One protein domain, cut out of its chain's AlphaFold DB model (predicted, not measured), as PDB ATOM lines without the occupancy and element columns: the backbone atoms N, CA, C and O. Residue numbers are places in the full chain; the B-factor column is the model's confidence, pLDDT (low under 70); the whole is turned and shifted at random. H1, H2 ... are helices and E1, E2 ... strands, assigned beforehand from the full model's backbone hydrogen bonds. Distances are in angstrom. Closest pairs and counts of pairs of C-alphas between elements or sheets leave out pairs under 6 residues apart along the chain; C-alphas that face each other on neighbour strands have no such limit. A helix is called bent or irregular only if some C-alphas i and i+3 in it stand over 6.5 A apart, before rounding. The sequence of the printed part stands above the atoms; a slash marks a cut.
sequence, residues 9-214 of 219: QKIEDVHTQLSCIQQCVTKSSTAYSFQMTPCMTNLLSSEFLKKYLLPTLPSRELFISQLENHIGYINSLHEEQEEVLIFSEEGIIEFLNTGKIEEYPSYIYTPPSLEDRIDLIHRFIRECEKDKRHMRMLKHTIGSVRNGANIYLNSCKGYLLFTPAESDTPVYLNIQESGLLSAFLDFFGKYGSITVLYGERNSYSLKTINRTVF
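This is residues 9 to 214 of the 219 residues of an uncharacterized protein of Blautia argi (UniProt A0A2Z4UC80). A slab of six mixed strands has H6 crossing one face and H1 running along the strands over the other; H3 lies beside H1, with H2 packed on H3. The hairpin H4 and H5 lies towards the E3 edge, where H4 grazes the sheet, and a loose stretch, residues 194 to 205, leads to H7. The printed part has 206 residues, with seven named helices and six named strands, in the order H1 E1 H2 H3 E2 H4 H5 E3 E4 E5 E6 H6 H7; the sheet order is E3 E2 E1 E4 E5 E6, and the class is mixed. It is compact, with a radius of gyration of the C-alphas of 16.5 A and spans of 49 by 43 by 37 A.

H1, residues 14 to 24, is on the sheet at a height of 10.0 A, over E5, residues 158 to 162, and along it at 8 degrees on the local plane; the closest C-alphas, Cys 24 and Gly 158, are 5.4 A apart. H3, residues 60 to 80, only just touches H1, with 3 pairs of C-alphas within 8 A, using its residues 63 to 70 alone (closest His 15 and Phe 63, 6.7 A). H2, residues 46 to 52, touches H3 at a steep tilt of 52 degrees, opposite ways (closest C-alphas Leu 49 and Ile 64, 6.7 A). E1, residues 30 to 34, and E2, residues 82 to 88, are parallel (N 84 and O 31, 2.9 A), with H2 and H3 between them in a right-handed strand-helix-strand unit. A second right-handed unit leads from E2 through H4, residues 89 to 98, and H5, residues 114 to 127, to E3, residues 133 to 138, parallel to E2 (N 136 and O 85, 2.8 A). H4 and H5 form a hairpin (closest C-alphas Leu 96 and Arg 117, 5.8 A). E4, residues 149 to 154, is antiparallel to E1 (N 151 and O 34, 2.8 A). E4, E5 and E6, residues 171 to 175, form a meander, each strand the antiparallel neighbour of the one before (N 150 and O 161, 2.8 A; N 173 and O 160, 2.8 A). H6, residues 178 to 193, is on the face opposite to H1, at a height of 9.3 A, across the strands at 86 degrees to E1 on the local plane. H7, residues 206 to 214, is near H5. Every O i to N i+4 pair is within hydrogen-bond range in H2 to H6; H1 has 6 of 7, and H7 has 2 of 5, with 2 of 6 O i to N i+3 pairs.

H1 begins at C-alpha 14 (-12.479, -35.871, -16.354). H3 spans 30.3 A, H6 21.5 A, H5 20.1 A and E2 20.0 A. H7 ends at C-alpha 214 (17.500, -47.855, -10.390); it is only just irregular, with C-alphas 210 and 213 6.7 A apart.

The two C-alphas farthest apart, Ser 59 and Glu 200, are 50.3 A apart. The printed part has no cut. The links E1 to H2, H4 to H5 and H6 to H7 are long. The mean pLDDT of the printed part is 84.5; residues 144 to 147 and 191 to 214 are under 70.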
ATOM      1  N   GLN A   9     -21.397 -44.072  -9.050       90.75
ATOM      2  CA  GLN A   9     -21.564 -43.166 -10.175       90.75
ATOM      3  C   GLN A   9     -20.559 -43.521 -11.274       90.75
ATOM      4  O   GLN A   9     -19.371 -43.686 -11.008       90.75
ATOM      5  N   LYS A  10     -21.024 -43.620 -12.522       91.50
ATOM      6  CA  LYS A  10     -20.129 -43.678 -13.683       91.50
ATOM      7  C   LYS A  10     -19.575 -42.286 -13.963       91.50
ATOM      8  O   LYS A  10     -20.317 -41.306 -13.920       91.50
ATOM      9  N   ILE A  11     -18.284 -42.212 -14.248       91.56
ATOM     10  CA  ILE A  11     -17.583 -40.969 -14.543       91.56
ATOM     11  C   ILE A  11     -17.351 -40.908 -16.050       91.56
ATOM     12  O   ILE A  11     -16.516 -41.626 -16.588       91.56
ATOM     13  N   GLU A  12     -18.140 -40.082 -16.730       90.25
ATOM     14  CA  GLU A  12     -18.118 -39.977 -18.196       90.25
ATOM     15  C   GLU A  12     -17.062 -38.989 -18.704       90.25
ATOM     16  O   GLU A  12     -16.648 -39.058 -19.861       90.25
ATOM     17  N   ASP A  13     -16.601 -38.085 -17.840       91.81
ATOM     18  CA  ASP A  13     -15.619 -37.068 -18.180       91.81
ATOM     19  C   ASP A  13     -14.694 -36.727 -17.001       91.81
ATOM     20  O   ASP A  13     -15.000 -36.949 -15.824       91.81
ATOM     21  N   VAL A  14     -13.537 -36.150 -17.330       92.12
ATOM     22  CA  VAL A  14     -12.479 -35.871 -16.354       92.12
ATOM     23  C   VAL A  14     -12.795 -34.681 -15.438       92.12
ATOM     24  O   VAL A  14     -12.311 -34.635 -14.307       92.12
ATOM     25  N   HIS A  15     -13.634 -33.734 -15.866       94.25
ATOM     26  CA  HIS A  15     -14.039 -32.619 -15.008       94.25
ATOM     27  C   HIS A  15     -14.959 -33.116 -13.896       94.25
ATOM     28  O   HIS A  15     -14.783 -32.741 -12.734       94.25
ATOM     29  N   THR A  16     -15.890 -34.011 -14.230       94.00
ATOM     30  CA  THR A  16     -16.727 -34.698 -13.245       94.00
ATOM     31  C   THR A  16     -15.864 -35.526 -12.296       94.00
ATOM     32  O   THR A  16     -16.052 -35.429 -11.084       94.00
ATOM     33  N   GLN A  17     -14.860 -36.258 -12.805       93.69
ATOM     34  CA  GLN A  17     -13.908 -36.991 -11.959       93.69
ATOM     35  C   GLN A  17     -13.236 -36.077 -10.926       93.69
ATOM     36  O   GLN A  17     -13.260 -36.362  -9.727       93.69
ATOM     37  N   LEU A  18     -12.660 -34.964 -11.391       95.19
ATOM     38  CA  LEU A  18     -11.955 -34.008 -10.542       95.19
ATOM     39  C   LEU A  18     -12.898 -33.390  -9.504       95.19
ATOM     40  O   LEU A  18     -12.540 -33.303  -8.332       95.19
ATOM     41  N   SER A  19     -14.119 -33.025  -9.903       94.50
ATOM     42  CA  SER A  19     -15.122 -32.480  -8.984       94.50
ATOM     43  C   SER A  19     -15.509 -33.479  -7.890       94.50
ATOM     44  O   SER A  19     -15.574 -33.109  -6.717       94.50
ATOM     45  N   CYS A  20     -15.715 -34.753  -8.238       93.19
ATOM     46  CA  CYS A  20     -16.003 -35.810  -7.268       93.19
ATOM     47  C   CYS A  20     -14.857 -35.978  -6.258       93.19
ATOM     48  O   CYS A  20     -15.102 -35.993  -5.052       93.19
ATOM     49  N   ILE A  21     -13.607 -36.020  -6.729       93.69
ATOM     50  CA  ILE A  21     -12.418 -36.118  -5.865       93.69
ATOM     51  C   ILE A  21     -12.333 -34.910  -4.921       93.69
ATOM     52  O   ILE A  21     -12.186 -35.080  -3.708       93.69
ATOM     53  N   GLN A  22     -12.497 -33.692  -5.444       94.44
ATOM     54  CA  GLN A  22     -12.451 -32.448  -4.667       94.44
ATOM     55  C   GLN A  22     -13.492 -32.399  -3.538       94.44
ATOM     56  O   GLN A  22     -13.249 -31.784  -2.504       94.44
ATOM     57  N   GLN A  23     -14.645 -33.056  -3.693       92.06
ATOM     58  CA  GLN A  23     -15.672 -33.093  -2.645       92.06
ATOM     59  C   GLN A  23     -15.262 -33.927  -1.422       92.06
ATOM     60  O   GLN A  23     -15.771 -33.673  -0.321       92.06
ATOM     61  N   CYS A  24     -14.370 -34.905  -1.604       91.25
ATOM     62  CA  CYS A  24     -13.908 -35.818  -0.558       91.25
ATOM     63  C   CYS A  24     -12.539 -35.444   0.014       91.25
ATOM     64  O   CYS A  24     -12.310 -35.645   1.207       91.25
ATOM     65  N   VAL A  25     -11.652 -34.865  -0.796       92.44
ATOM     66  CA  VAL A  25     -10.354 -34.361  -0.335       92.44
ATOM     67  C   VAL A  25     -10.588 -33.074   0.450       92.44
ATOM     68  O   VAL A  25     -10.765 -32.006  -0.121       92.44
ATOM     69  N   THR A  26     -10.635 -33.187   1.774       92.12
ATOM     70  CA  THR A  26     -10.804 -32.062   2.700       92.12
ATOM     71  C   THR A  26      -9.857 -32.190   3.882       92.12
ATOM     72  O   THR A  26      -9.485 -33.308   4.250       92.12
ATOM     73  N   LYS A  27      -9.542 -31.057   4.520       91.94
ATOM     74  CA  LYS A  27      -8.730 -30.999   5.744       91.94
ATOM     75  C   LYS A  27      -9.251 -31.948   6.825       91.94
ATOM     76  O   LYS A  27     -10.450 -31.988   7.106       91.94
ATOM     77  N   SER A  28      -8.327 -32.678   7.435       90.56
ATOM     78  CA  SER A  28      -8.563 -33.624   8.527       90.56
ATOM     79  C   SER A  28      -7.302 -33.757   9.387       90.56
ATOM     80  O   SER A  28      -6.285 -33.151   9.064       90.56
ATOM     81  N   SER A  29      -7.348 -34.520  10.483       87.12
ATOM     82  CA  SER A  29      -6.130 -34.838  11.244       87.12
ATOM     83  C   SER A  29      -5.236 -35.835  10.503       87.12
ATOM     84  O   SER A  29      -4.019 -35.673  10.479       87.12
ATOM     85  N   THR A  30      -5.856 -36.845   9.888       89.88
ATOM     86  CA  THR A  30      -5.177 -37.946   9.207       89.88
ATOM     87  C   THR A  30      -5.970 -38.353   7.973       89.88
ATOM     88  O   THR A  30      -7.190 -38.545   8.046       89.88
ATOM     89  N   ALA A  31      -5.262 -38.547   6.868       93.50
ATOM     90  CA  ALA A  31      -5.791 -39.099   5.632       93.50
ATOM     91  C   ALA A  31      -5.060 -40.393   5.238       93.50
ATOM     92  O   ALA A  31      -3.901 -40.614   5.589       93.50
ATOM     93  N   TYR A  32      -5.748 -41.244   4.484       93.81
ATOM     94  CA  TYR A  32      -5.204 -42.458   3.888       93.81
ATOM     95  C   TYR A  32      -5.399 -42.398   2.377       93.81
ATOM     96  O   TYR A  32      -6.507 -42.145   1.908       93.81
ATOM     97  N   SER A  33      -4.339 -42.677   1.626       92.31
ATOM     98  CA  SER A  33      -4.371 -42.856   0.177       92.31
ATOM     99  C   SER A  33      -3.851 -44.246  -0.174       92.31
ATOM    100  O   SER A  33      -2.797 -44.663   0.308       92.31
ATOM    101  N   PHE A  34      -4.589 -44.974  -1.006       91.44
ATOM    102  CA  PHE A  34      -4.213 -46.292  -1.502       91.44
ATOM    103  C   PHE A  34      -4.427 -46.349  -3.011       91.44
ATOM    104  O   PHE A  34      -5.525 -46.086  -3.492       91.44
ATOM    105  N   GLN A  35      -3.369 -46.686  -3.738       90.38
ATOM    106  CA  GLN A  35      -3.343 -46.838  -5.196       90.38
ATOM    107  C   GLN A  35      -2.094 -47.633  -5.575       90.38
ATOM    108  O   GLN A  35      -1.098 -47.552  -4.867       90.38
ATOM    109  N   MET A  36      -2.124 -48.458  -6.624       88.38
ATOM    110  CA  MET A  36      -0.987 -49.350  -6.915       88.38
ATOM    111  C   MET A  36       0.220 -48.586  -7.447       88.38
ATOM    112  O   MET A  36       1.349 -48.864  -7.023       88.38
ATOM    113  N   THR A  37      -0.028 -47.601  -8.299       89.38
ATOM    114  CA  THR A  37       0.928 -46.567  -8.688       89.38
ATOM    115  C   THR A  37       0.963 -45.483  -7.611       89.38
ATOM    116  O   THR A  37      -0.075 -45.173  -7.040       89.38
ATOM    117  N   PRO A  38       2.123 -44.900  -7.268       85.94
ATOM    118  CA  PRO A  38       2.151 -43.830  -6.279       85.94
ATOM    119  C   PRO A  38       1.378 -42.587  -6.734       85.94
ATOM    120  O   PRO A  38       1.553 -42.145  -7.867       85.94
ATOM    121  N   CYS A  39       0.628 -41.973  -5.808       89.81
ATOM    122  CA  CYS A  39      -0.059 -40.706  -6.064       89.81
ATOM    123  C   CYS A  39       0.953 -39.619  -6.422       89.81
ATOM    124  O   CYS A  39       1.736 -39.206  -5.557       89.81
ATOM    125  N   MET A  40       0.917 -39.113  -7.652       90.50
ATOM    126  CA  MET A  40       1.844 -38.063  -8.103       90.50
ATOM    127  C   MET A  40       1.146 -36.761  -8.487       90.50
ATOM    128  O   MET A  40       1.812 -35.812  -8.897       90.50
ATOM    129  N   THR A  41      -0.173 -36.670  -8.298       93.50
ATOM    130  CA  THR A  41      -0.959 -35.469  -8.630       93.50
ATOM    131  C   THR A  41      -0.356 -34.196  -8.032       93.50
ATOM    132  O   THR A  41      -0.205 -33.201  -8.735       93.50
ATOM    133  N   ASN A  42       0.091 -34.231  -6.774       93.31
ATOM    134  CA  ASN A  42       0.654 -33.063  -6.093       93.31
ATOM    135  C   ASN A  42       1.995 -32.568  -6.686       93.31
ATOM    136  O   ASN A  42       2.455 -31.473  -6.358       93.31
ATOM    137  N   LEU A  43       2.620 -33.370  -7.553       94.75
ATOM    138  CA  LEU A  43       3.899 -33.094  -8.206       94.75
ATOM    139  C   LEU A  43       3.738 -32.589  -9.645       94.75
ATOM    140  O   LEU A  43       4.727 -32.182 -10.261       94.75
ATOM    141  N   LEU A  44       2.534 -32.585 -10.210       96.50
ATOM    142  CA  LEU A  44       2.338 -32.155 -11.592       96.50
ATOM    143  C   LEU A  44       2.449 -30.624 -11.671       96.50
ATOM    144  O   LEU A  44       1.624 -29.896 -11.127       96.50
ATOM    145  N   SER A  45       3.506 -30.118 -12.308       96.38
ATOM    146  CA  SER A  45       3.699 -28.673 -12.489       96.38
ATOM    147  C   SER A  45       2.829 -28.134 -13.626       96.38
ATOM    148  O   SER A  45       2.419 -28.890 -14.504       96.38
ATOM    149  N   SER A  46       2.617 -26.814 -13.667       96.81
ATOM    150  CA  SER A  46       1.921 -26.153 -14.787       96.81
ATOM    151  C   SER A  46       2.511 -26.546 -16.146       96.81
ATOM    152  O   SER A  46       1.793 -26.915 -17.072       96.81
ATOM    153  N   GLU A  47       3.843 -26.559 -16.243       97.62
ATOM    154  CA  GLU A  47       4.549 -26.939 -17.468       97.62
ATOM    155  C   GLU A  47       4.352 -28.418 -17.813       97.62
ATOM    156  O   GLU A  47       4.142 -28.753 -18.976       97.62
ATOM    157  N   PHE A  48       4.327 -29.303 -16.814       97.88
ATOM    158  CA  PHE A  48       4.029 -30.719 -17.023       97.88
ATOM    159  C   PHE A  48       2.606 -30.918 -17.560       97.88
ATOM    160  O   PHE A  48       2.406 -31.626 -18.549       97.88
ATOM    161  N   LEU A  49       1.619 -30.253 -16.950       97.75
ATOM    162  CA  LEU A  49       0.222 -30.308 -17.382       97.75
ATOM    163  C   LEU A  49       0.070 -29.795 -18.816       97.75
ATOM    164  O   LEU A  49      -0.532 -30.466 -19.653       97.75
ATOM    165  N   LYS A  50       0.675 -28.647 -19.138       97.69
ATOM    166  CA  LYS A  50       0.644 -28.079 -20.492       97.69
ATOM    167  C   LYS A  50       1.364 -28.948 -21.522       97.69
ATOM    168  O   LYS A  50       0.968 -28.933 -22.684       97.69
ATOM    169  N   LYS A  51       2.406 -29.677 -21.126       98.06
ATOM    170  CA  LYS A  51       3.175 -30.552 -22.017       98.06
ATOM    171  C   LYS A  51       2.424 -31.839 -22.352       98.06
ATOM    172  O   LYS A  51       2.449 -32.258 -23.506       98.06
ATOM    173  N   TYR A  52       1.766 -32.452 -21.366       98.06
ATOM    174  CA  TYR A  52       1.228 -33.809 -21.507       98.06
ATOM    175  C   TYR A  52      -0.287 -33.899 -21.650       98.06
ATOM    176  O   TYR A  52      -0.759 -34.869 -22.239       98.06
ATOM    177  N   LEU A  53      -1.069 -32.915 -21.193       97.62
ATOM    178  CA  LEU A  53      -2.509 -32.919 -21.460       97.62
ATOM    179  C   LEU A  53      -2.781 -32.666 -22.941       97.62
ATOM    180  O   LEU A  53      -2.294 -31.681 -23.513       97.62
ATOM    181  N   LEU A  54      -3.607 -33.531 -23.536       97.38
ATOM    182  CA  LEU A  54      -3.901 -33.504 -24.963       97.38
ATOM    183  C   LEU A  54      -4.464 -32.140 -25.384       97.38
ATOM    184  O   LEU A  54      -5.406 -31.650 -24.756       97.38
ATOM    185  N   PRO A  55      -3.967 -31.546 -26.483       95.69
ATOM    186  CA  PRO A  55      -4.516 -30.299 -27.018       95.69
ATOM    187  C   PRO A  55      -6.004 -30.389 -27.382       95.69
ATOM    188  O   PRO A  55      -6.699 -29.380 -27.391       95.69
ATOM    189  N   THR A  56      -6.495 -31.596 -27.676       95.56
ATOM    190  CA  THR A  56      -7.888 -31.879 -28.051       95.56
ATOM    191  C   THR A  56      -8.820 -32.088 -26.858       95.56
ATOM    192  O   THR A  56     -10.005 -32.344 -27.066       95.56
ATOM    193  N   LEU A  57      -8.315 -32.025 -25.621       95.56
ATOM    194  CA  LEU A  57      -9.136 -32.179 -24.424       95.56
ATOM    195  C   LEU A  57     -10.211 -31.070 -24.382       95.56
ATOM    196  O   LEU A  57      -9.861 -29.885 -24.442       95.56
ATOM    197  N   PRO A  58     -11.510 -31.406 -24.273       94.38
ATOM    198  CA  PRO A  58     -12.559 -30.403 -24.142       94.38
ATOM    199  C   PRO A  58     -12.286 -29.480 -22.955       94.38
ATOM    200  O   PRO A  58     -11.931 -29.946 -21.879       94.38
ATOM    201  N   SER A  59     -12.426 -28.167 -23.157       95.94
ATOM    202  CA  SER A  59     -12.191 -27.165 -22.107       95.94
ATOM    203  C   SER A  59     -10.826 -27.301 -21.408       95.94
ATOM    204  O   SER A  59     -10.705 -27.020 -20.216       95.94
ATOM    205  N   ARG A  60      -9.783 -27.706 -22.146       96.19
ATOM    206  CA  ARG A  60      -8.428 -27.969 -21.634       96.19
ATOM    207  C   ARG A  60      -7.890 -26.913 -20.671       96.19
ATOM    208  O   ARG A  60      -7.426 -27.267 -19.596       96.19
ATOM    209  N   GLU A  61      -7.946 -25.635 -21.037       97.19
ATOM    210  CA  GLU A  61      -7.398 -24.559 -20.194       97.19
ATOM    211  C   GLU A  61      -8.164 -24.415 -18.874       97.19
ATOM    212  O   GLU A  61      -7.570 -24.187 -17.822       97.19
ATOM    213  N   LEU A  62      -9.484 -24.632 -18.908       96.62
ATOM    214  CA  LEU A  62     -10.289 -24.702 -17.693       96.62
ATOM    215  C   LEU A  62      -9.880 -25.914 -16.847       96.62
ATOM    216  O   LEU A  62      -9.716 -25.767 -15.639       96.62
ATOM    217  N   PHE A  63      -9.675 -27.082 -17.463       96.94
ATOM    218  CA  PHE A  63      -9.228 -28.280 -16.749       96.94
ATOM    219  C   PHE A  63      -7.861 -28.078 -16.088       96.94
ATOM    220  O   PHE A  63      -7.705 -28.399 -14.913       96.94
ATOM    221  N   ILE A  64      -6.895 -27.494 -16.808       97.75
ATOM    222  CA  ILE A  64      -5.570 -27.151 -16.273       97.75
ATOM    223  C   ILE A  64      -5.724 -26.251 -15.053       97.75
ATOM    224  O   ILE A  64      -5.218 -26.592 -13.990       97.75
ATOM    225  N   SER A  65      -6.486 -25.161 -15.167       97.69
ATOM    226  CA  SER A  65      -6.695 -24.242 -14.045       97.69
ATOM    227  C   SER A  65      -7.354 -24.927 -12.841       97.69
ATOM    228  O   SER A  65      -6.945 -24.725 -11.696       97.69
ATOM    229  N   GLN A  66      -8.361 -25.773 -13.072       97.19
ATOM    230  CA  GLN A  66      -9.025 -26.531 -12.009       97.19
ATOM    231  C   GLN A  66      -8.068 -27.512 -11.324       97.19
ATOM    232  O   GLN A  66      -8.095 -27.641 -10.097       97.19
ATOM    233  N   LEU A  67      -7.221 -28.185 -12.101       97.12
ATOM    234  CA  LEU A  67      -6.256 -29.144 -11.593       97.12
ATOM    235  C   LEU A  67      -5.114 -28.452 -10.840       97.12
ATOM    236  O   LEU A  67      -4.760 -28.895  -9.755       97.12
ATOM    237  N   GLU A  68      -4.598 -27.326 -11.330       97.94
ATOM    238  CA  GLU A  68      -3.599 -26.511 -10.623       97.94
ATOM    239  C   GLU A  68      -4.117 -26.028  -9.264       97.94
ATOM    240  O   GLU A  68      -3.427 -26.159  -8.252       97.94
ATOM    241  N   ASN A  69      -5.364 -25.545  -9.212       97.75
ATOM    242  CA  ASN A  69      -6.008 -25.162  -7.956       97.75
ATOM    243  C   ASN A  69      -6.139 -26.354  -6.998       97.75
ATOM    244  O   ASN A  69      -5.887 -26.227  -5.799       97.75
ATOM    245  N   HIS A  70      -6.503 -27.527  -7.522       97.50
ATOM    246  CA  HIS A  70      -6.578 -28.751  -6.729       97.50
ATOM    247  C   HIS A  70      -5.214 -29.172  -6.178       97.50
ATOM    248  O   HIS A  70      -5.112 -29.525  -5.006       97.50
ATOM    249  N   ILE A  71      -4.164 -29.089  -6.995       97.25
ATOM    250  CA  ILE A  71      -2.784 -29.396  -6.612       97.25
ATOM    251  C   ILE A  71      -2.306 -28.440  -5.522       97.25
ATOM    252  O   ILE A  71      -1.736 -28.888  -4.528       97.25
ATOM    253  N   GLY A  72      -2.581 -27.140  -5.661       97.25
ATOM    254  CA  GLY A  72      -2.298 -26.151  -4.620       97.25
ATOM    255  C   GLY A  72      -2.998 -26.491  -3.304       97.25
ATOM    256  O   GLY A  72      -2.371 -26.473  -2.245       97.25
ATOM    257  N   TYR A  73      -4.269 -26.895  -3.372       96.69
ATOM    258  CA  TYR A  73      -5.017 -27.327  -2.195       96.69
ATOM    259  C   TYR A  73      -4.437 -28.600  -1.557       96.69
ATOM    260  O   TYR A  73      -4.193 -28.609  -0.352       96.69
ATOM    261  N   ILE A  74      -4.137 -29.643  -2.340       94.19
ATOM    262  CA  ILE A  74      -3.487 -30.870  -1.845       94.19
ATOM    263  C   ILE A  74      -2.154 -30.545  -1.163       94.19
ATOM    264  O   ILE A  74      -1.889 -31.034  -0.067       94.19
ATOM    265  N   ASN A  75      -1.332 -29.689  -1.771       93.81
ATOM    266  CA  ASN A  75      -0.056 -29.293  -1.184       93.81
ATOM    267  C   ASN A  75      -0.250 -28.568   0.157       93.81
ATOM    268  O   ASN A  75       0.458 -28.889   1.107       93.81
ATOM    269  N   SER A  76      -1.254 -27.689   0.281       93.88
ATOM    270  CA  SER A  76      -1.582 -27.071   1.578       93.88
ATOM    271  C   SER A  76      -2.034 -28.096   2.622       93.88
ATOM    272  O   SER A  76      -1.675 -27.995   3.791       93.88
ATOM    273  N   LEU A  77      -2.765 -29.139   2.208       92.31
ATOM    274  CA  LEU A  77      -3.142 -30.222   3.110       92.31
ATOM    275  C   LEU A  77      -1.918 -31.000   3.594       92.31
ATOM    276  O   LEU A  77      -1.816 -31.247   4.790       92.31
ATOM    277  N   HIS A  78      -0.968 -31.336   2.718       89.12
ATOM    278  CA  HIS A  78       0.262 -32.046   3.102       89.12
ATOM    279  C   HIS A  78       1.108 -31.289   4.140       89.12
ATOM    280  O   HIS A  78       1.881 -31.901   4.877       89.12
ATOM    281  N   GLU A  79       0.976 -29.964   4.215       88.62
ATOM    282  CA  GLU A  79       1.635 -29.145   5.235       88.62
ATOM    283  C   GLU A  79       0.913 -29.181   6.586       88.62
ATOM    284  O   GLU A  79       1.537 -28.933   7.619       88.62
ATOM    285  N   GLU A  80      -0.378 -29.509   6.621       88.94
ATOM    286  CA  GLU A  80      -1.238 -29.366   7.799       88.94
ATOM    287  C   GLU A  80      -1.743 -30.692   8.381       88.94
ATOM    288  O   GLU A  80      -2.013 -30.738   9.582       88.94
ATOM    289  N   GLN A  81      -1.846 -31.751   7.575       89.62
ATOM    290  CA  GLN A  81      -2.406 -33.049   7.967       89.62
ATOM    291  C   GLN A  81      -1.380 -34.178   7.844       89.62
ATOM    292  O   GLN A  81      -0.485 -34.122   7.001       89.62
ATOM    293  N   GLU A  82      -1.535 -35.221   8.659       91.06
ATOM    294  CA  GLU A  82      -0.808 -36.472   8.448       91.06
ATOM    295  C   GLU A  82      -1.441 -37.255   7.296       91.06
ATOM    296  O   GLU A  82      -2.666 -37.339   7.177       91.06
ATOM    297  N   GLU A  83      -0.617 -37.866   6.454       89.88
ATOM    298  CA  GLU A  83      -1.095 -38.714   5.367       89.88
ATOM    299  C   GLU A  83      -0.350 -40.045   5.348       89.88
ATOM    300  O   GLU A  83       0.880 -40.091   5.338       89.88
ATOM    301  N   VAL A  84      -1.100 -41.142   5.291       90.31
ATOM    302  CA  VAL A  84      -0.561 -42.473   5.022       90.31
ATOM    303  C   VAL A  84      -0.778 -42.807   3.551       90.31
ATOM    304  O   VAL A  84      -1.918 -42.937   3.110       90.31
ATOM    305  N   LEU A  85       0.307 -43.007   2.805       89.25
ATOM    306  CA  LEU A  85       0.251 -43.394   1.396       89.25
ATOM    307  C   LEU A  85       0.668 -44.838   1.222       89.25
ATOM    308  O   LEU A  85       1.741 -45.234   1.672       89.25
ATOM    309  N   ILE A  86      -0.160 -45.607   0.532       89.25
ATOM    310  CA  ILE A  86       0.080 -47.013   0.244       89.25
ATOM    311  C   ILE A  86       0.133 -47.186  -1.268       89.25
ATOM    312  O   ILE A  86      -0.829 -46.864  -1.961       89.25
ATOM    313  N   PHE A  87       1.258 -47.703  -1.749       89.62
ATOM    314  CA  PHE A  87       1.510 -47.992  -3.160       89.62
ATOM    315  C   PHE A  87       2.367 -49.240  -3.318       89.62
ATOM    316  O   PHE A  87       2.737 -49.859  -2.324       89.62
ATOM    317  N   SER A  88       2.677 -49.642  -4.550       88.06
ATOM    318  CA  SER A  88       3.476 -50.838  -4.824       88.06
ATOM    319  C   SER A  88       4.759 -50.543  -5.606       88.06
ATOM    320  O   SER A  88       4.834 -49.595  -6.386       88.06
ATOM    321  N   GLU A  89       5.777 -51.381  -5.407       87.38
ATOM    322  CA  GLU A  89       7.015 -51.367  -6.194       87.38
ATOM    323  C   GLU A  89       6.727 -51.675  -7.671       87.38
ATOM    324  O   GLU A  89       7.242 -50.996  -8.558       87.38
ATOM    325  N   GLU A  90       5.851 -52.646  -7.939       89.19
ATOM    326  CA  GLU A  90       5.394 -52.968  -9.295       89.19
ATOM    327  C   GLU A  90       4.703 -51.781  -9.977       89.19
ATOM    328  O   GLU A  90       4.977 -51.534 -11.146       89.19
ATOM    329  N   GLY A  91       3.905 -50.990  -9.253       89.62
ATOM    330  CA  GLY A  91       3.289 -49.773  -9.789       89.62
ATOM    331  C   GLY A  91       4.306 -48.680 -10.135       89.62
ATOM    332  O   GLY A  91       4.168 -48.014 -11.159       89.62
ATOM    333  N   ILE A  92       5.387 -48.530  -9.355       90.69
ATOM    334  CA  ILE A  92       6.507 -47.642  -9.731       90.69
ATOM    335  C   ILE A  92       7.147 -48.115 -11.039       90.69
ATOM    336  O   ILE A  92       7.402 -47.310 -11.936       90.69
ATOM    337  N   ILE A  93       7.418 -49.417 -11.150       90.69
ATOM    338  CA  ILE A  93       8.031 -50.011 -12.343       90.69
ATOM    339  C   ILE A  93       7.106 -49.848 -13.555       90.69
ATOM    340  O   ILE A  93       7.565 -49.463 -14.631       90.69
ATOM    341  N   GLU A  94       5.807 -50.090 -13.394       90.25
ATOM    342  CA  GLU A  94       4.821 -49.914 -14.456       90.25
ATOM    343  C   GLU A  94       4.746 -48.459 -14.923       90.25
ATOM    344  O   GLU A  94       4.774 -48.213 -16.133       90.25
ATOM    345  N   PHE A  95       4.740 -47.490 -14.003       93.25
ATOM    346  CA  PHE A  95       4.794 -46.074 -14.362       93.25
ATOM    347  C   PHE A  95       6.069 -45.729 -15.137       93.25
ATOM    348  O   PHE A  95       5.988 -45.101 -16.191       93.25
ATOM    349  N   LEU A  96       7.244 -46.169 -14.677       94.31
ATOM    350  CA  LEU A  96       8.509 -45.916 -15.376       94.31
ATOM    351  C   LEU A  96       8.493 -46.502 -16.799       94.31
ATOM    352  O   LEU A  96       8.861 -45.816 -17.758       94.31
ATOM    353  N   ASN A  97       7.978 -47.723 -16.959       93.62
ATOM    354  CA  ASN A  97       7.916 -48.419 -18.246       93.62
ATOM    355  C   ASN A  97       6.884 -47.817 -19.206       93.62
ATOM    356  O   ASN A  97       7.155 -47.642 -20.397       93.62
ATOM    357  N   THR A  98       5.697 -47.476 -18.711       93.38
ATOM    358  CA  THR A  98       4.548 -47.133 -19.565       93.38
ATOM    359  C   THR A  98       4.251 -45.640 -19.618       93.38
ATOM    360  O   THR A  98       3.751 -45.159 -20.631       93.38
ATOM    361  N   GLY A  99       4.574 -44.896 -18.559       93.25
ATOM    362  CA  GLY A  99       4.166 -43.507 -18.359       93.25
ATOM    363  C   GLY A  99       2.682 -43.353 -18.037       93.25
ATOM    364  O   GLY A  99       2.162 -42.243 -18.115       93.25
ATOM    365  N   LYS A 100       1.975 -44.442 -17.717       91.12
ATOM    366  CA  LYS A 100       0.573 -44.370 -17.315       91.12
ATOM    367  C   LYS A 100       0.462 -43.811 -15.900       91.12
ATOM    368  O   LYS A 100       0.999 -44.386 -14.964       91.12
ATOM    369  N   ILE A 101      -0.251 -42.704 -15.772       90.00
ATOM    370  CA  ILE A 101      -0.669 -42.100 -14.509       90.00
ATOM    371  C   ILE A 101      -2.070 -42.642 -14.210       90.00
ATOM    372  O   ILE A 101      -3.033 -42.280 -14.887       90.00
ATOM    373  N   GLU A 102      -2.151 -43.581 -13.272       84.31
ATOM    374  CA  GLU A 102      -3.332 -44.405 -12.973       84.31
ATOM    375  C   GLU A 102      -4.536 -43.580 -12.487       84.31
ATOM    376  O   GLU A 102      -5.691 -43.951 -12.696       84.31
ATOM    377  N   GLU A 103      -4.273 -42.417 -11.897       84.00
ATOM    378  CA  GLU A 103      -5.280 -41.484 -11.402       84.00
ATOM    379  C   GLU A 103      -6.077 -40.811 -12.528       84.00
ATOM    380  O   GLU A 103      -7.179 -40.312 -12.285       84.00
ATOM    381  N   TYR A 104      -5.552 -40.802 -13.757       88.38
ATOM    382  CA  TYR A 104      -6.155 -40.104 -14.888       88.38
ATOM    383  C   TYR A 104      -6.512 -41.055 -16.033       88.38
ATOM    384  O   TYR A 104      -5.708 -41.911 -16.416       88.38
ATOM    385  N   PRO A 105      -7.683 -40.877 -16.667       87.56
ATOM    386  CA  PRO A 105      -8.021 -41.630 -17.865       87.56
ATOM    387  C   PRO A 105      -7.001 -41.400 -18.988       87.56
ATOM    388  O   PRO A 105      -6.651 -40.263 -19.298       87.56
ATOM    389  N   SER A 106      -6.559 -42.462 -19.663       87.06
ATOM    390  CA  SER A 106      -5.513 -42.368 -20.697       87.06
ATOM    391  C   SER A 106      -5.892 -41.502 -21.903       87.06
ATOM    392  O   SER A 106      -5.024 -41.136 -22.686       87.06
ATOM    393  N   TYR A 107      -7.176 -41.173 -22.078       89.75
ATOM    394  CA  TYR A 107      -7.637 -40.308 -23.162       89.75
ATOM    395  C   TYR A 107      -7.381 -38.814 -22.913       89.75
ATOM    396  O   TYR A 107      -7.651 -38.024 -23.812       89.75
ATOM    397  N   ILE A 108      -6.908 -38.393 -21.730       93.50
ATOM    398  CA  ILE A 108      -6.682 -36.962 -21.440       93.50
ATOM    399  C   ILE A 108      -5.230 -36.519 -21.636       93.50
ATOM    400  O   ILE A 108      -4.974 -35.316 -21.689       93.50
ATOM    401  N   TYR A 109      -4.280 -37.453 -21.721       95.56
ATOM    402  CA  TYR A 109      -2.851 -37.145 -21.758       95.56
ATOM    403  C   TYR A 109      -2.068 -38.073 -22.687       95.56
ATOM    404  O   TYR A 109      -2.487 -39.188 -22.990       95.56
ATOM    405  N   THR A 110      -0.897 -37.617 -23.121       97.06
ATOM    406  CA  THR A 110       0.138 -38.492 -23.674       97.06
ATOM    407  C   THR A 110       1.053 -38.984 -22.553       97.06
ATOM    408  O   THR A 110       1.447 -38.179 -21.706       97.06
ATOM    409  N   PRO A 111       1.433 -40.278 -22.527       96.75
ATOM    410  CA  PRO A 111       2.375 -40.779 -21.533       96.75
ATOM    411  C   PRO A 111       3.660 -39.933 -21.492       96.75
ATOM    412  O   PRO A 111       4.218 -39.652 -22.559       96.75
ATOM    413  N   PRO A 112       4.164 -39.552 -20.300       97.38
ATOM    414  CA  PRO A 112       5.339 -38.699 -20.184       97.38
ATOM    415  C   PRO A 112       6.583 -39.304 -20.836       97.38
ATOM    416  O   PRO A 112       6.645 -40.517 -21.056       97.38
ATOM    417  N   SER A 113       7.596 -38.491 -21.138       97.81
ATOM    418  CA  SER A 113       8.889 -39.013 -21.603       97.81
ATOM    419  C   SER A 113       9.565 -39.793 -20.476       97.81
ATOM    420  O   SER A 113       9.283 -39.558 -19.306       97.81
ATOM    421  N   LEU A 114      10.480 -40.707 -20.806       95.06
ATOM    422  CA  LEU A 114      11.231 -41.442 -19.781       95.06
ATOM    423  C   LEU A 114      11.967 -40.499 -18.811       95.06
ATOM    424  O   LEU A 114      11.959 -40.736 -17.609       95.06
ATOM    425  N   GLU A 115      12.545 -39.413 -19.326       96.69
ATOM    426  CA  GLU A 115      13.205 -38.383 -18.515       96.69
ATOM    427  C   GLU A 115      12.249 -37.767 -17.483       96.69
ATOM    428  O   GLU A 115      12.543 -37.778 -16.287       96.69
ATOM    429  N   ASP A 116      11.063 -37.332 -17.917       97.25
ATOM    430  CA  ASP A 116      10.075 -36.711 -17.032       97.25
ATOM    431  C   ASP A 116       9.462 -37.731 -16.053       97.25
ATOM    432  O   ASP A 116       9.114 -37.376 -14.926       97.25
ATOM    433  N   ARG A 117       9.368 -39.017 -16.434       96.31
ATOM    434  CA  ARG A 117       8.972 -40.102 -15.514       96.31
ATOM    435  C   ARG A 117       9.998 -40.278 -14.397       96.31
ATOM    436  O   ARG A 117       9.622 -40.381 -13.231       96.31
ATOM    437  N   ILE A 118      11.285 -40.314 -14.741       94.25
ATOM    438  CA  ILE A 118      12.371 -40.455 -13.763       94.25
ATOM    439  C   ILE A 118      12.401 -39.241 -12.828       94.25
ATOM    440  O   ILE A 118      12.511 -39.419 -11.613       94.25
ATOM    441  N   ASP A 119      12.253 -38.022 -13.357       95.50
ATOM    442  CA  ASP A 119      12.175 -36.813 -12.529       95.50
ATOM    443  C   ASP A 119      10.984 -36.853 -11.561       95.50
ATOM    444  O   ASP A 119      11.157 -36.601 -10.365       95.50
ATOM    445  N   LEU A 120       9.794 -37.243 -12.032       95.31
ATOM    446  CA  LEU A 120       8.617 -37.386 -11.174       95.31
ATOM    447  C   LEU A 120       8.843 -38.386 -10.039       95.31
ATOM    448  O   LEU A 120       8.521 -38.071  -8.893       95.31
ATOM    449  N   ILE A 121       9.454 -39.542 -10.312       92.75
ATOM    450  CA  ILE A 121       9.787 -40.516  -9.265       92.75
ATOM    451  C   ILE A 121      10.816 -39.950  -8.283       92.75
ATOM    452  O   ILE A 121      10.647 -40.101  -7.076       92.75
ATOM    453  N   HIS A 122      11.848 -39.243  -8.747       90.56
ATOM    454  CA  HIS A 122      12.794 -38.589  -7.840       90.56
ATOM    455  C   HIS A 122      12.120 -37.541  -6.952       90.56
ATOM    456  O   HIS A 122      12.433 -37.439  -5.765       90.56
ATOM    457  N   ARG A 123      11.196 -36.755  -7.509       92.75
ATOM    458  CA  ARG A 123      10.400 -35.781  -6.756       92.75
ATOM    459  C   ARG A 123       9.503 -36.477  -5.743       92.75
ATOM    460  O   ARG A 123       9.475 -36.054  -4.595       92.75
ATOM    461  N   PHE A 124       8.856 -37.572  -6.132       90.50
ATOM    462  CA  PHE A 124       8.048 -38.393  -5.239       90.50
ATOM    463  C   PHE A 124       8.872 -38.958  -4.077       90.50
ATOM    464  O   PHE A 124       8.459 -38.833  -2.929       90.50
ATOM    465  N   ILE A 125      10.076 -39.477  -4.347       85.12
ATOM    466  CA  ILE A 125      10.990 -39.989  -3.314       85.12
ATOM    467  C   ILE A 125      11.380 -38.893  -2.314       85.12
ATOM    468  O   ILE A 125      11.422 -39.151  -1.116       85.12
ATOM    469  N   ARG A 126      11.617 -37.657  -2.771       86.88
ATOM    470  CA  ARG A 126      11.895 -36.527  -1.864       86.88
ATOM    471  C   ARG A 126      10.716 -36.206  -0.953       86.88
ATOM    472  O   ARG A 126      10.911 -35.810   0.191       86.88
ATOM    473  N   GLU A 127       9.486 -36.404  -1.418       83.69
ATOM    474  CA  GLU A 127       8.322 -36.242  -0.552       83.69
ATOM    475  C   GLU A 127       8.232 -37.315   0.542       83.69
ATOM    476  O   GLU A 127       7.615 -37.064   1.576       83.69
ATOM    477  N   CYS A 128       8.852 -38.487   0.349       74.06
ATOM    478  CA  CYS A 128       8.944 -39.533   1.374       74.06
ATOM    479  C   CYS A 128       9.783 -39.115   2.582       74.06
ATOM    480  O   CYS A 128       9.693 -39.745   3.631       74.06
ATOM    481  N   GLU A 129      10.645 -38.112   2.421       77.25
ATOM    482  CA  GLU A 129      11.558 -37.643   3.465       77.25
ATOM    483  C   GLU A 129      10.888 -36.627   4.404       77.25
ATOM    484  O   GLU A 129      11.494 -36.213   5.388       77.25
ATOM    485  N   LYS A 130       9.641 -36.223   4.121       78.81
ATOM    486  CA  LYS A 130       8.884 -35.262   4.932       78.81
ATOM    487  C   LYS A 130       8.159 -35.950   6.091       78.81
ATOM    488  O   LYS A 130       7.445 -36.928   5.890       78.81
ATOM    489  N   ASP A 131       8.236 -35.352   7.279       73.25
ATOM    490  CA  ASP A 131       7.737 -35.942   8.534       73.25
ATOM    491  C   ASP A 131       6.233 -36.278   8.547       73.25
ATOM    492  O   ASP A 131       5.820 -37.221   9.217       73.25
ATOM    493  N   LYS A 132       5.406 -35.532   7.799       79.12
ATOM    494  CA  LYS A 132       3.937 -35.688   7.780       79.12
ATOM    495  C   LYS A 132       3.417 -36.711   6.763       79.12
ATOM    496  O   LYS A 132       2.208 -36.926   6.679       79.12
ATOM    497  N   ARG A 133       4.301 -37.338   5.974       81.38
ATOM    498  CA  ARG A 133       3.931 -38.330   4.951       81.38
ATOM    499  C   ARG A 133       4.471 -39.707   5.309       81.38
ATOM    500  O   ARG A 133       5.659 -39.995   5.197       81.38
ATOM    501  N   HIS A 134       3.574 -40.602   5.686       86.19
ATOM    502  CA  HIS A 134       3.893 -41.976   6.042       86.19
ATOM    503  C   HIS A 134       3.699 -42.891   4.835       86.19
ATOM    504  O   HIS A 134       2.602 -43.369   4.550       86.19
ATOM    505  N   MET A 135       4.786 -43.148   4.118       85.50
ATOM    506  CA  MET A 135       4.756 -43.954   2.901       85.50
ATOM    507  C   MET A 135       4.956 -45.446   3.171       85.50
ATOM    508  O   MET A 135       5.827 -45.852   3.941       85.50
ATOM    509  N   ARG A 136       4.156 -46.273   2.500       86.31
ATOM    510  CA  ARG A 136       4.123 -47.730   2.629       86.31
ATOM    511  C   ARG A 136       4.150 -48.354   1.245       86.31
ATOM    512  O   ARG A 136       3.205 -48.204   0.477       86.31
ATOM    513  N   MET A 137       5.224 -49.078   0.952       86.44
ATOM    514  CA  MET A 137       5.396 -49.744  -0.332       86.44
ATOM    515  C   MET A 137       5.160 -51.250  -0.200       86.44
ATOM    516  O   MET A 137       5.860 -51.953   0.533       86.44
ATOM    517  N   LEU A 138       4.177 -51.742  -0.940       85.69
ATOM    518  CA  LEU A 138       3.916 -53.150  -1.177       85.69
ATOM    519  C   LEU A 138       4.912 -53.679  -2.209       85.69
ATOM    520  O   LEU A 138       5.260 -52.983  -3.158       85.69
ATOM    521  N   LYS A 139       5.357 -54.927  -2.065       78.88
ATOM    522  CA  LYS A 139       6.226 -55.542  -3.077       78.88
ATOM    523  C   LYS A 139       5.487 -55.857  -4.382       78.88
ATOM    524  O   LYS A 139       6.081 -55.772  -5.447       78.88
ATOM    525  N   HIS A 140       4.209 -56.211  -4.283       83.44
ATOM    526  CA  HIS A 140       3.377 -56.611  -5.414       83.44
ATOM    527  C   HIS A 140       2.097 -55.782  -5.462       83.44
ATOM    528  O   HIS A 140       1.599 -55.340  -4.421       83.44
ATOM    529  N   THR A 141       1.576 -55.599  -6.669       82.81
ATOM    530  CA  THR A 141       0.226 -55.095  -6.902       82.81
ATOM    531  C   THR A 141      -0.819 -56.039  -6.301       82.81
ATOM    532  O   THR A 141      -0.591 -57.240  -6.130       82.81
ATOM    533  N   ILE A 142      -1.979 -55.493  -5.938       78.44
ATOM    534  CA  ILE A 142      -3.096 -56.250  -5.368       78.44
ATOM    535  C   ILE A 142      -4.345 -55.998  -6.212       78.44
ATOM    536  O   ILE A 142      -4.702 -54.856  -6.488       78.44
ATOM    537  N   GLY A 143      -5.051 -57.078  -6.548       72.94
ATOM    538  CA  GLY A 143      -6.286 -57.034  -7.328       72.94
ATOM    539  C   GLY A 143      -6.060 -57.232  -8.826       72.94
ATOM    540  O   GLY A 143      -4.944 -57.441  -9.285       72.94
ATOM    541  N   SER A 144      -7.156 -57.222  -9.586       63.47
ATOM    542  CA  SER A 144      -7.181 -57.516 -11.029       63.47
ATOM    543  C   SER A 144      -7.810 -56.391 -11.865       63.47
ATOM    544  O   SER A 144      -8.271 -56.621 -12.983       63.47
ATOM    545  N   VAL A 145      -7.920 -55.189 -11.301       65.19
ATOM    546  CA  VAL A 145      -8.517 -54.003 -11.938       65.19
ATOM    547  C   VAL A 145      -7.478 -53.283 -12.804       65.19
ATOM    548  O   VAL A 145      -6.333 -53.146 -12.392       65.19
ATOM    549  N   ARG A 146      -7.872 -52.828 -14.008       59.59
ATOM    550  CA  ARG A 146      -6.948 -52.278 -15.028       59.59
ATOM    551  C   ARG A 146      -6.228 -50.999 -14.597       59.59
ATOM    552  O   ARG A 146      -5.081 -50.816 -14.977       59.59
ATOM    553  N   ASN A 147      -6.916 -50.146 -13.842       62.88
ATOM    554  CA  ASN A 147      -6.383 -48.897 -13.283       62.88
ATOM    555  C   ASN A 147      -6.427 -48.933 -11.748       62.88
ATOM    556  O   ASN A 147      -6.695 -47.910 -11.117       62.88
ATOM    557  N   GLY A 148      -6.289 -50.127 -11.158       74.31
ATOM    558  CA  GLY A 148      -6.237 -50.232  -9.707       74.31
ATOM    559  C   GLY A 148      -7.544 -49.841  -9.023       74.31
ATOM    560  O   GLY A 148      -8.581 -49.583  -9.642       74.31
ATOM    561  N   ALA A 149      -7.494 -49.861  -7.697       84.56
ATOM    562  CA  ALA A 149      -8.506 -49.274  -6.839       84.56
ATOM    563  C   ALA A 149      -7.868 -48.057  -6.167       84.56
ATOM    564  O   ALA A 149      -7.028 -48.221  -5.284       84.56
ATOM    565  N   ASN A 150      -8.269 -46.860  -6.588       91.38
ATOM    566  CA  ASN A 150      -7.794 -45.598  -6.038       91.38
ATOM    567  C   ASN A 150      -8.717 -45.201  -4.893       91.38
ATOM    568  O   ASN A 150      -9.856 -44.781  -5.107       91.38
ATOM    569  N   ILE A 151      -8.238 -45.376  -3.670       93.69
ATOM    570  CA  ILE A 151      -8.987 -45.104  -2.451       93.69
ATOM    571  C   ILE A 151      -8.363 -43.902  -1.755       93.69
ATOM    572  O   ILE A 151      -7.152 -43.846  -1.542       93.69
ATOM    573  N   TYR A 152      -9.208 -42.963  -1.353       94.81
ATOM    574  CA  TYR A 152      -8.841 -41.889  -0.438       94.81
ATOM    575  C   TYR A 152      -9.838 -41.851   0.706       94.81
ATOM    576  O   TYR A 152     -11.042 -41.963   0.483       94.81
ATOM    577  N   LEU A 153      -9.353 -41.659   1.924       95.25
ATOM    578  CA  LEU A 153     -10.175 -41.590   3.123       95.25
ATOM    579  C   LEU A 153      -9.619 -40.523   4.057       95.25
ATOM    580  O   LEU A 153      -8.412 -40.416   4.245       95.25
ATOM    581  N   ASN A 154     -10.506 -39.798   4.714       93.50
ATOM    582  CA  ASN A 154     -10.213 -39.040   5.918       93.50
ATOM    583  C   ASN A 154     -11.273 -39.352   6.984       93.50
ATOM    584  O   ASN A 154     -12.147 -40.195   6.783       93.50
ATOM    585  N   SER A 155     -11.217 -38.666   8.124       89.06
ATOM    586  CA  SER A 155     -12.129 -38.901   9.251       89.06
ATOM    587  C   SER A 155     -13.621 -38.715   8.940       89.06
ATOM    588  O   SER A 155     -14.456 -39.168   9.717       89.06
ATOM    589  N   CYS A 156     -13.974 -38.027   7.849       89.62
ATOM    590  CA  CYS A 156     -15.352 -37.625   7.552       89.62
ATOM    591  C   CYS A 156     -15.850 -38.076   6.172       89.62
ATOM    592  O   CYS A 156     -17.056 -38.109   5.936       89.62
ATOM    593  N   LYS A 157     -14.940 -38.334   5.230       93.38
ATOM    594  CA  LYS A 157     -15.236 -38.565   3.819       93.38
ATOM    595  C   LYS A 157     -14.197 -39.485   3.205       93.38
ATOM    596  O   LYS A 157     -13.029 -39.470   3.577       93.38
ATOM    597  N   GLY A 158     -14.601 -40.187   2.167       94.50
ATOM    598  CA  GLY A 158     -13.687 -40.911   1.315       94.50
ATOM    599  C   GLY A 158     -14.289 -41.209  -0.042       94.50
ATOM    600  O   GLY A 158     -15.462 -40.934  -0.304       94.50
ATOM    601  N   TYR A 159     -13.473 -41.782  -0.909       94.75
ATOM    602  CA  TYR A 159     -13.922 -42.323  -2.173       94.75
ATOM    603  C   TYR A 159     -13.160 -43.588  -2.540       94.75
ATOM    604  O   TYR A 159     -12.045 -43.819  -2.074       94.75
ATOM    605  N   LEU A 160     -13.769 -44.367  -3.426       93.62
ATOM    606  CA  LEU A 160     -13.109 -45.400  -4.213       93.62
ATOM    607  C   LEU A 160     -13.368 -45.099  -5.694       93.62
ATOM    608  O   LEU A 160     -14.518 -44.985  -6.114       93.62
ATOM    609  N   LEU A 161     -12.303 -44.972  -6.474       92.19
ATOM    610  CA  LEU A 161     -12.325 -44.798  -7.920       92.19
ATOM    611  C   LEU A 161     -11.621 -45.995  -8.561       92.19
ATOM    612  O   LEU A 161     -10.506 -46.335  -8.177       92.19
ATOM    613  N   PHE A 162     -12.263 -46.646  -9.523       89.00
ATOM    614  CA  PHE A 162     -11.673 -47.778 -10.237       89.00
ATOM    615  C   PHE A 162     -12.241 -47.887 -11.647       89.00
ATOM    616  O   PHE A 162     -13.367 -47.466 -11.911       89.00
ATOM    617  N   THR A 163     -11.482 -48.513 -12.542       86.06
ATOM    618  CA  THR A 163     -11.936 -48.826 -13.901       86.06
ATOM    619  C   THR A 163     -12.115 -50.342 -14.034       86.06
ATOM    620  O   THR A 163     -11.123 -51.079 -13.937       86.06
ATOM    621  N   PRO A 164     -13.354 -50.845 -14.211       83.19
ATOM    622  CA  PRO A 164     -13.611 -52.273 -14.393       83.19
ATOM    623  C   PRO A 164     -12.840 -52.855 -15.586       83.19
ATOM    624  O   PRO A 164     -12.671 -52.193 -16.598       83.19
ATOM    625  N   ALA A 165     -12.418 -54.121 -15.531       79.69
ATOM    626  CA  ALA A 165     -11.643 -54.721 -16.627       79.69
ATOM    627  C   ALA A 165     -12.413 -54.827 -17.963       79.69
ATOM    628  O   ALA A 165     -11.796 -54.898 -19.026       79.69
ATOM    629  N   GLU A 166     -13.745 -54.835 -17.901       80.69
ATOM    630  CA  GLU A 166     -14.645 -54.946 -19.055       80.69
ATOM    631  C   GLU A 166     -15.163 -53.587 -19.559       80.69
ATOM    632  O   GLU A 166     -15.967 -53.539 -20.488       80.69
ATOM    633  N   SER A 167     -14.741 -52.473 -18.953       80.94
ATOM    634  CA  SER A 167     -15.212 -51.132 -19.304       80.94
ATOM    635  C   SER A 167     -14.077 -50.120 -19.254       80.94
ATOM    636  O   SER A 167     -13.255 -50.156 -18.352       80.94
ATOM    637  N   ASP A 168     -14.071 -49.164 -20.177       78.25
ATOM    638  CA  ASP A 168     -13.122 -48.045 -20.134       78.25
ATOM    639  C   ASP A 168     -13.660 -46.845 -19.332       78.25
ATOM    640  O   ASP A 168     -13.001 -45.812 -19.233       78.25
ATOM    641  N   THR A 169     -14.859 -46.963 -18.748       85.88
ATOM    642  CA  THR A 169     -15.498 -45.902 -17.962       85.88
ATOM    643  C   THR A 169     -15.192 -46.081 -16.473       85.88
ATOM    644  O   THR A 169     -15.606 -47.091 -15.891       85.88
ATOM    645  N   PRO A 170     -14.524 -45.111 -15.821       89.00
ATOM    646  CA  PRO A 170     -14.291 -45.167 -14.386       89.00
ATOM    647  C   PRO A 170     -15.600 -45.150 -13.589       89.00
ATOM    648  O   PRO A 170     -16.590 -44.512 -13.961       89.00
ATOM    649  N   VAL A 171     -15.588 -45.838 -12.455       91.38
ATOM    650  CA  VAL A 171     -16.680 -45.884 -11.486       91.38
ATOM    651  C   VAL A 171     -16.200 -45.261 -10.184       91.38
ATOM    652  O   VAL A 171     -15.157 -45.632  -9.649       91.38
ATOM    653  N   TYR A 172     -16.986 -44.318  -9.678       93.25
ATOM    654  CA  TYR A 172     -16.762 -43.603  -8.433       93.25
ATOM    655  C   TYR A 172     -17.762 -44.059  -7.370       93.25
ATOM    656  O   TYR A 172     -18.973 -44.072  -7.597       93.25
ATOM    657  N   LEU A 173     -17.249 -44.394  -6.195       93.44
ATOM    658  CA  LEU A 173     -18.001 -44.700  -4.987       93.44
ATOM    659  C   LEU A 173     -17.753 -43.594  -3.964       93.44
ATOM    660  O   LEU A 173     -16.614 -43.389  -3.548       93.44
ATOM    661  N   ASN A 174     -18.815 -42.928  -3.511       92.19
ATOM    662  CA  ASN A 174     -18.728 -42.005  -2.381       92.19
ATOM    663  C   ASN A 174     -18.770 -42.785  -1.056       92.19
ATOM    664  O   ASN A 174     -19.748 -43.478  -0.776       92.19
ATOM    665  N   ILE A 175     -17.744 -42.637  -0.219       92.69
ATOM    666  CA  ILE A 175     -17.635 -43.299   1.087       92.69
ATOM    667  C   ILE A 175     -17.895 -42.253   2.180       92.69
ATOM    668  O   ILE A 175     -16.974 -41.670   2.746       92.69
ATOM    669  N   GLN A 176     -19.173 -41.974   2.440       89.75
ATOM    670  CA  GLN A 176     -19.623 -41.053   3.503       89.75
ATOM    671  C   GLN A 176     -20.608 -41.693   4.485       89.75
ATOM    672  O   GLN A 176     -20.867 -41.135   5.548       89.75
ATOM    673  N   GLU A 177     -21.162 -42.858   4.143       89.50
ATOM    674  CA  GLU A 177     -21.963 -43.645   5.080       89.50
ATOM    675  C   GLU A 177     -21.057 -44.097   6.235       89.50
ATOM    676  O   GLU A 177     -19.952 -44.591   6.004       89.50
ATOM    677  N   SER A 178     -21.481 -43.855   7.476       86.88
ATOM    678  CA  SER A 178     -20.614 -43.946   8.654       86.88
ATOM    679  C   SER A 178     -20.137 -45.369   8.942       86.88
ATOM    680  O   SER A 178     -18.981 -45.549   9.337       86.88
ATOM    681  N   GLY A 179     -20.973 -46.385   8.718       90.00
ATOM    682  CA  GLY A 179     -20.596 -47.792   8.854       90.00
ATOM    683  C   GLY A 179     -19.520 -48.198   7.846       90.00
ATOM    684  O   GLY A 179     -18.502 -48.782   8.215       90.00
ATOM    685  N   LEU A 180     -19.696 -47.828   6.580       90.31
ATOM    686  CA  LEU A 180     -18.730 -48.089   5.521       90.31
ATOM    687  C   LEU A 180     -17.419 -47.332   5.759       90.31
ATOM    688  O   LEU A 180     -16.347 -47.933   5.713       90.31
ATOM    689  N   LEU A 181     -17.492 -46.031   6.050       92.56
ATOM    690  CA  LEU A 181     -16.315 -45.197   6.291       92.56
ATOM    691  C   LEU A 181     -15.498 -45.713   7.481       92.56
ATOM    692  O   LEU A 181     -14.282 -45.849   7.365       92.56
ATOM    693  N   SER A 182     -16.155 -46.046   8.595       91.00
ATOM    694  CA  SER A 182     -15.476 -46.609   9.768       91.00
ATOM    695  C   SER A 182     -14.823 -47.955   9.463       91.00
ATOM    696  O   SER A 182     -13.674 -48.152   9.839       91.00
ATOM    697  N   ALA A 183     -15.474 -48.843   8.704       92.25
ATOM    698  CA  ALA A 183     -14.877 -50.116   8.300       92.25
ATOM    699  C   ALA A 183     -13.602 -49.928   7.454       92.25
ATOM    700  O   ALA A 183     -12.601 -50.620   7.663       92.25
ATOM    701  N   PHE A 184     -13.614 -48.974   6.519       92.25
ATOM    702  CA  PHE A 184     -12.446 -48.632   5.709       92.25
ATOM    703  C   PHE A 184     -11.327 -47.989   6.544       92.25
ATOM    704  O   PHE A 184     -10.168 -48.388   6.420       92.25
ATOM    705  N   LEU A 185     -11.656 -47.033   7.417       91.50
ATOM    706  CA  LEU A 185     -10.691 -46.411   8.329       91.50
ATOM    707  C   LEU A 185     -10.085 -47.430   9.297       91.50
ATOM    708  O   LEU A 185      -8.882 -47.397   9.520       91.50
ATOM    709  N   ASP A 186     -10.871 -48.372   9.818       90.25
ATOM    710  CA  ASP A 186     -10.381 -49.455  10.672       90.25
ATOM    711  C   ASP A 186      -9.426 -50.378   9.917       90.25
ATOM    712  O   ASP A 186      -8.393 -50.781  10.459       90.25
ATOM    713  N   PHE A 187      -9.745 -50.717   8.665       88.25
ATOM    714  CA  PHE A 187      -8.865 -51.509   7.812       88.25
ATOM    715  C   PHE A 187      -7.526 -50.791   7.626       88.25
ATOM    716  O   PHE A 187      -6.487 -51.310   8.037       88.25
ATOM    717  N   PHE A 188      -7.535 -49.569   7.088       85.88
ATOM    718  CA  PHE A 188      -6.310 -48.823   6.794       85.88
ATOM    719  C   PHE A 188      -5.568 -48.337   8.041       85.88
ATOM    720  O   PHE A 188      -4.341 -48.299   8.030       85.88
ATOM    721  N   GLY A 189      -6.270 -48.047   9.134       80.88
ATOM    722  CA  GLY A 189      -5.694 -47.691  10.428       80.88
ATOM    723  C   GLY A 189      -4.986 -48.867  11.098       80.88
ATOM    724  O   GLY A 189      -3.900 -48.689  11.647       80.88
ATOM    725  N   LYS A 190      -5.510 -50.093  10.963       73.19
ATOM    726  CA  LYS A 190      -4.797 -51.314  11.382       73.19
ATOM    727  C   LYS A 190      -3.561 -51.562  10.528       73.19
ATOM    728  O   LYS A 190      -2.515 -51.888  11.086       73.19
ATOM    729  N   TYR A 191      -3.629 -51.327   9.212       60.78
ATOM    730  CA  TYR A 191      -2.409 -51.246   8.401       60.78
ATOM    731  C   TYR A 191      -1.496 -50.131   8.927       60.78
ATOM    732  O   TYR A 191      -0.308 -50.369   9.054       60.78
ATOM    733  N   GLY A 192      -2.033 -48.981   9.342       49.53
ATOM    734  CA  GLY A 192      -1.354 -47.859  10.003       49.53
ATOM    735  C   GLY A 192      -0.535 -48.239  11.248       49.53
ATOM    736  O   GLY A 192       0.613 -47.823  11.393       49.53
ATOM    737  N   SER A 193      -1.076 -49.079  12.126       39.38
ATOM    738  CA  SER A 193      -0.384 -49.551  13.338       39.38
ATOM    739  C   SER A 193       0.581 -50.705  13.079       39.38
ATOM    740  O   SER A 193       1.535 -50.890  13.835       39.38
ATOM    741  N   ILE A 194       0.376 -51.467  12.002       38.88
ATOM    742  CA  ILE A 194       1.413 -52.344  11.474       38.88
ATOM    743  C   ILE A 194       2.455 -51.400  10.895       38.88
ATOM    744  O   ILE A 194       2.393 -51.008   9.732       38.88
ATOM    745  N   THR A 195       3.447 -51.006  11.692       33.94
ATOM    746  CA  THR A 195       4.730 -50.702  11.080       33.94
ATOM    747  C   THR A 195       5.034 -51.952  10.273       33.94
ATOM    748  O   THR A 195       5.273 -53.017  10.839       33.94
ATOM    749  N   VAL A 196       4.962 -51.862   8.946       36.78
ATOM    750  CA  VAL A 196       5.562 -52.866   8.077       36.78
ATOM    751  C   VAL A 196       7.073 -52.637   8.202       36.78
ATOM    752  O   VAL A 196       7.770 -52.222   7.284       36.78
ATOM    753  N   LEU A 197       7.572 -52.820   9.427       31.38
ATOM    754  CA  LEU A 197       8.909 -53.263   9.703       31.38
ATOM    755  C   LEU A 197       8.901 -54.678   9.174       31.38
ATOM    756  O   LEU A 197       8.332 -55.566   9.798       31.38
ATOM    757  N   TYR A 198       9.473 -54.825   7.985       36.28
ATOM    758  CA  TYR A 198      10.217 -56.018   7.623       36.28
ATOM    759  C   TYR A 198       9.561 -57.312   8.115       36.28
ATOM    760  O   TYR A 198      10.078 -57.987   9.001       36.28
ATOM    761  N   GLY A 199       8.414 -57.665   7.537       30.73
ATOM    762  CA  GLY A 199       8.002 -59.058   7.582       30.73
ATOM    763  C   GLY A 199       9.011 -59.833   6.750       30.73
ATOM    764  O   GLY A 199       9.229 -59.485   5.584       30.73
ATOM    765  N   GLU A 200       9.647 -60.856   7.320       38.06
ATOM    766  CA  GLU A 200      10.218 -61.911   6.492       38.06
ATOM    767  C   GLU A 200       9.162 -62.269   5.437       38.06
ATOM    768  O   GLU A 200       8.107 -62.810   5.758       38.06
ATOM    769  N   ARG A 201       9.471 -61.913   4.181       41.25
ATOM    770  CA  ARG A 201       8.618 -61.958   2.981       41.25
ATOM    771  C   ARG A 201       7.660 -60.759   2.819       41.25
ATOM    772  O   ARG A 201       6.514 -60.799   3.243       41.25
ATOM    773  N   ASN A 202       8.110 -59.784   2.014       45.69
ATOM    774  CA  ASN A 202       7.311 -59.017   1.025       45.69
ATOM    775  C   ASN A 202       7.142 -57.493   1.190       45.69
ATOM    776  O   ASN A 202       6.198 -56.927   0.643       45.69
ATOM    777  N   SER A 203       8.090 -56.789   1.804       42.16
ATOM    778  CA  SER A 203       8.091 -55.313   1.785       42.16
ATOM    779  C   SER A 203       9.483 -54.734   2.044       42.16
ATOM    780  O   SER A 203      10.192 -55.231   2.921       42.16
ATOM    781  N   TYR A 204       9.861 -53.672   1.328       40.62
ATOM    782  CA  TYR A 204      11.147 -52.981   1.491       40.62
ATOM    783  C   TYR A 204      10.966 -51.603   2.143       40.62
ATOM    784  O   TYR A 204      10.007 -50.900   1.834       40.62
ATOM    785  N   SER A 205      11.919 -51.174   2.986       39.28
ATOM    786  CA  SER A 205      12.004 -49.760   3.386       39.28
ATOM    787  C   SER A 205      12.680 -48.910   2.305       39.28
ATOM    788  O   SER A 205      13.541 -49.389   1.559       39.28
ATOM    789  N   LEU A 206      12.315 -47.628   2.265       43.97
ATOM    790  CA  LEU A 206      12.702 -46.616   1.274       43.97
ATOM    791  C   LEU A 206      14.209 -46.441   1.027       43.97
ATOM    792  O   LEU A 206      14.590 -46.080  -0.086       43.97
ATOM    793  N   LYS A 207      15.092 -46.812   1.970       40.41
ATOM    794  CA  LYS A 207      16.552 -46.871   1.713       40.41
ATOM    795  C   LYS A 207      16.918 -47.826   0.560       40.41
ATOM    796  O   LYS A 207      18.018 -47.752   0.016       40.41
ATOM    797  N   THR A 208      15.994 -48.706   0.181       42.09
ATOM    798  CA  THR A 208      16.142 -49.738  -0.850       42.09
ATOM    799  C   THR A 208      15.715 -49.263  -2.244       42.09
ATOM    800  O   THR A 208      16.234 -49.796  -3.227       42.09
ATOM    801  N   ILE A 209      14.852 -48.238  -2.360       45.16
ATOM    802  CA  ILE A 209      14.382 -47.704  -3.657       45.16
ATOM    803  C   ILE A 209      15.557 -47.112  -4.449       45.16
ATOM    804  O   ILE A 209      15.740 -47.454  -5.616       45.16
ATOM    805  N   ASN A 210      16.439 -46.358  -3.780       44.34
ATOM    806  CA  ASN A 210      17.656 -45.799  -4.386       44.34
ATOM    807  C   ASN A 210      18.647 -46.856  -4.909       44.34
ATOM    808  O   ASN A 210      19.482 -46.540  -5.750       44.34
ATOM    809  N   ARG A 211      18.597 -48.106  -4.421       39.12
ATOM    810  CA  ARG A 211      19.546 -49.165  -4.820       39.12
ATOM    811  C   ARG A 211      18.948 -50.251  -5.710       39.12
ATOM    812  O   ARG A 211      19.682 -50.823  -6.504       39.12
ATOM    813  N   THR A 212      17.661 -50.562  -5.599       42.28
ATOM    814  CA  THR A 212      17.102 -51.780  -6.223       42.28
ATOM    815  C   THR A 212      16.319 -51.485  -7.498       42.28
ATOM    816  O   THR A 212      16.448 -52.232  -8.466       42.28
ATOM    817  N   VAL A 213      15.579 -50.370  -7.541       45.88
ATOM    818  CA  VAL A 213      14.763 -49.987  -8.709       45.88
ATOM    819  C   VAL A 213      15.629 -49.371  -9.814       45.88
ATOM    820  O   VAL A 213      15.444 -49.691 -10.986       45.88
ATOM    821  N   PHE A 214      16.626 -48.561  -9.443       41.62
ATOM    822  CA  PHE A 214      17.500 -47.855 -10.390       41.62
ATOM    823  C   PHE A 214      18.571 -48.744 -11.039       41.62
ATOM    824  O   PHE A 214      18.850 -48.590 -12.222       41.62
TER     825      PHE A 214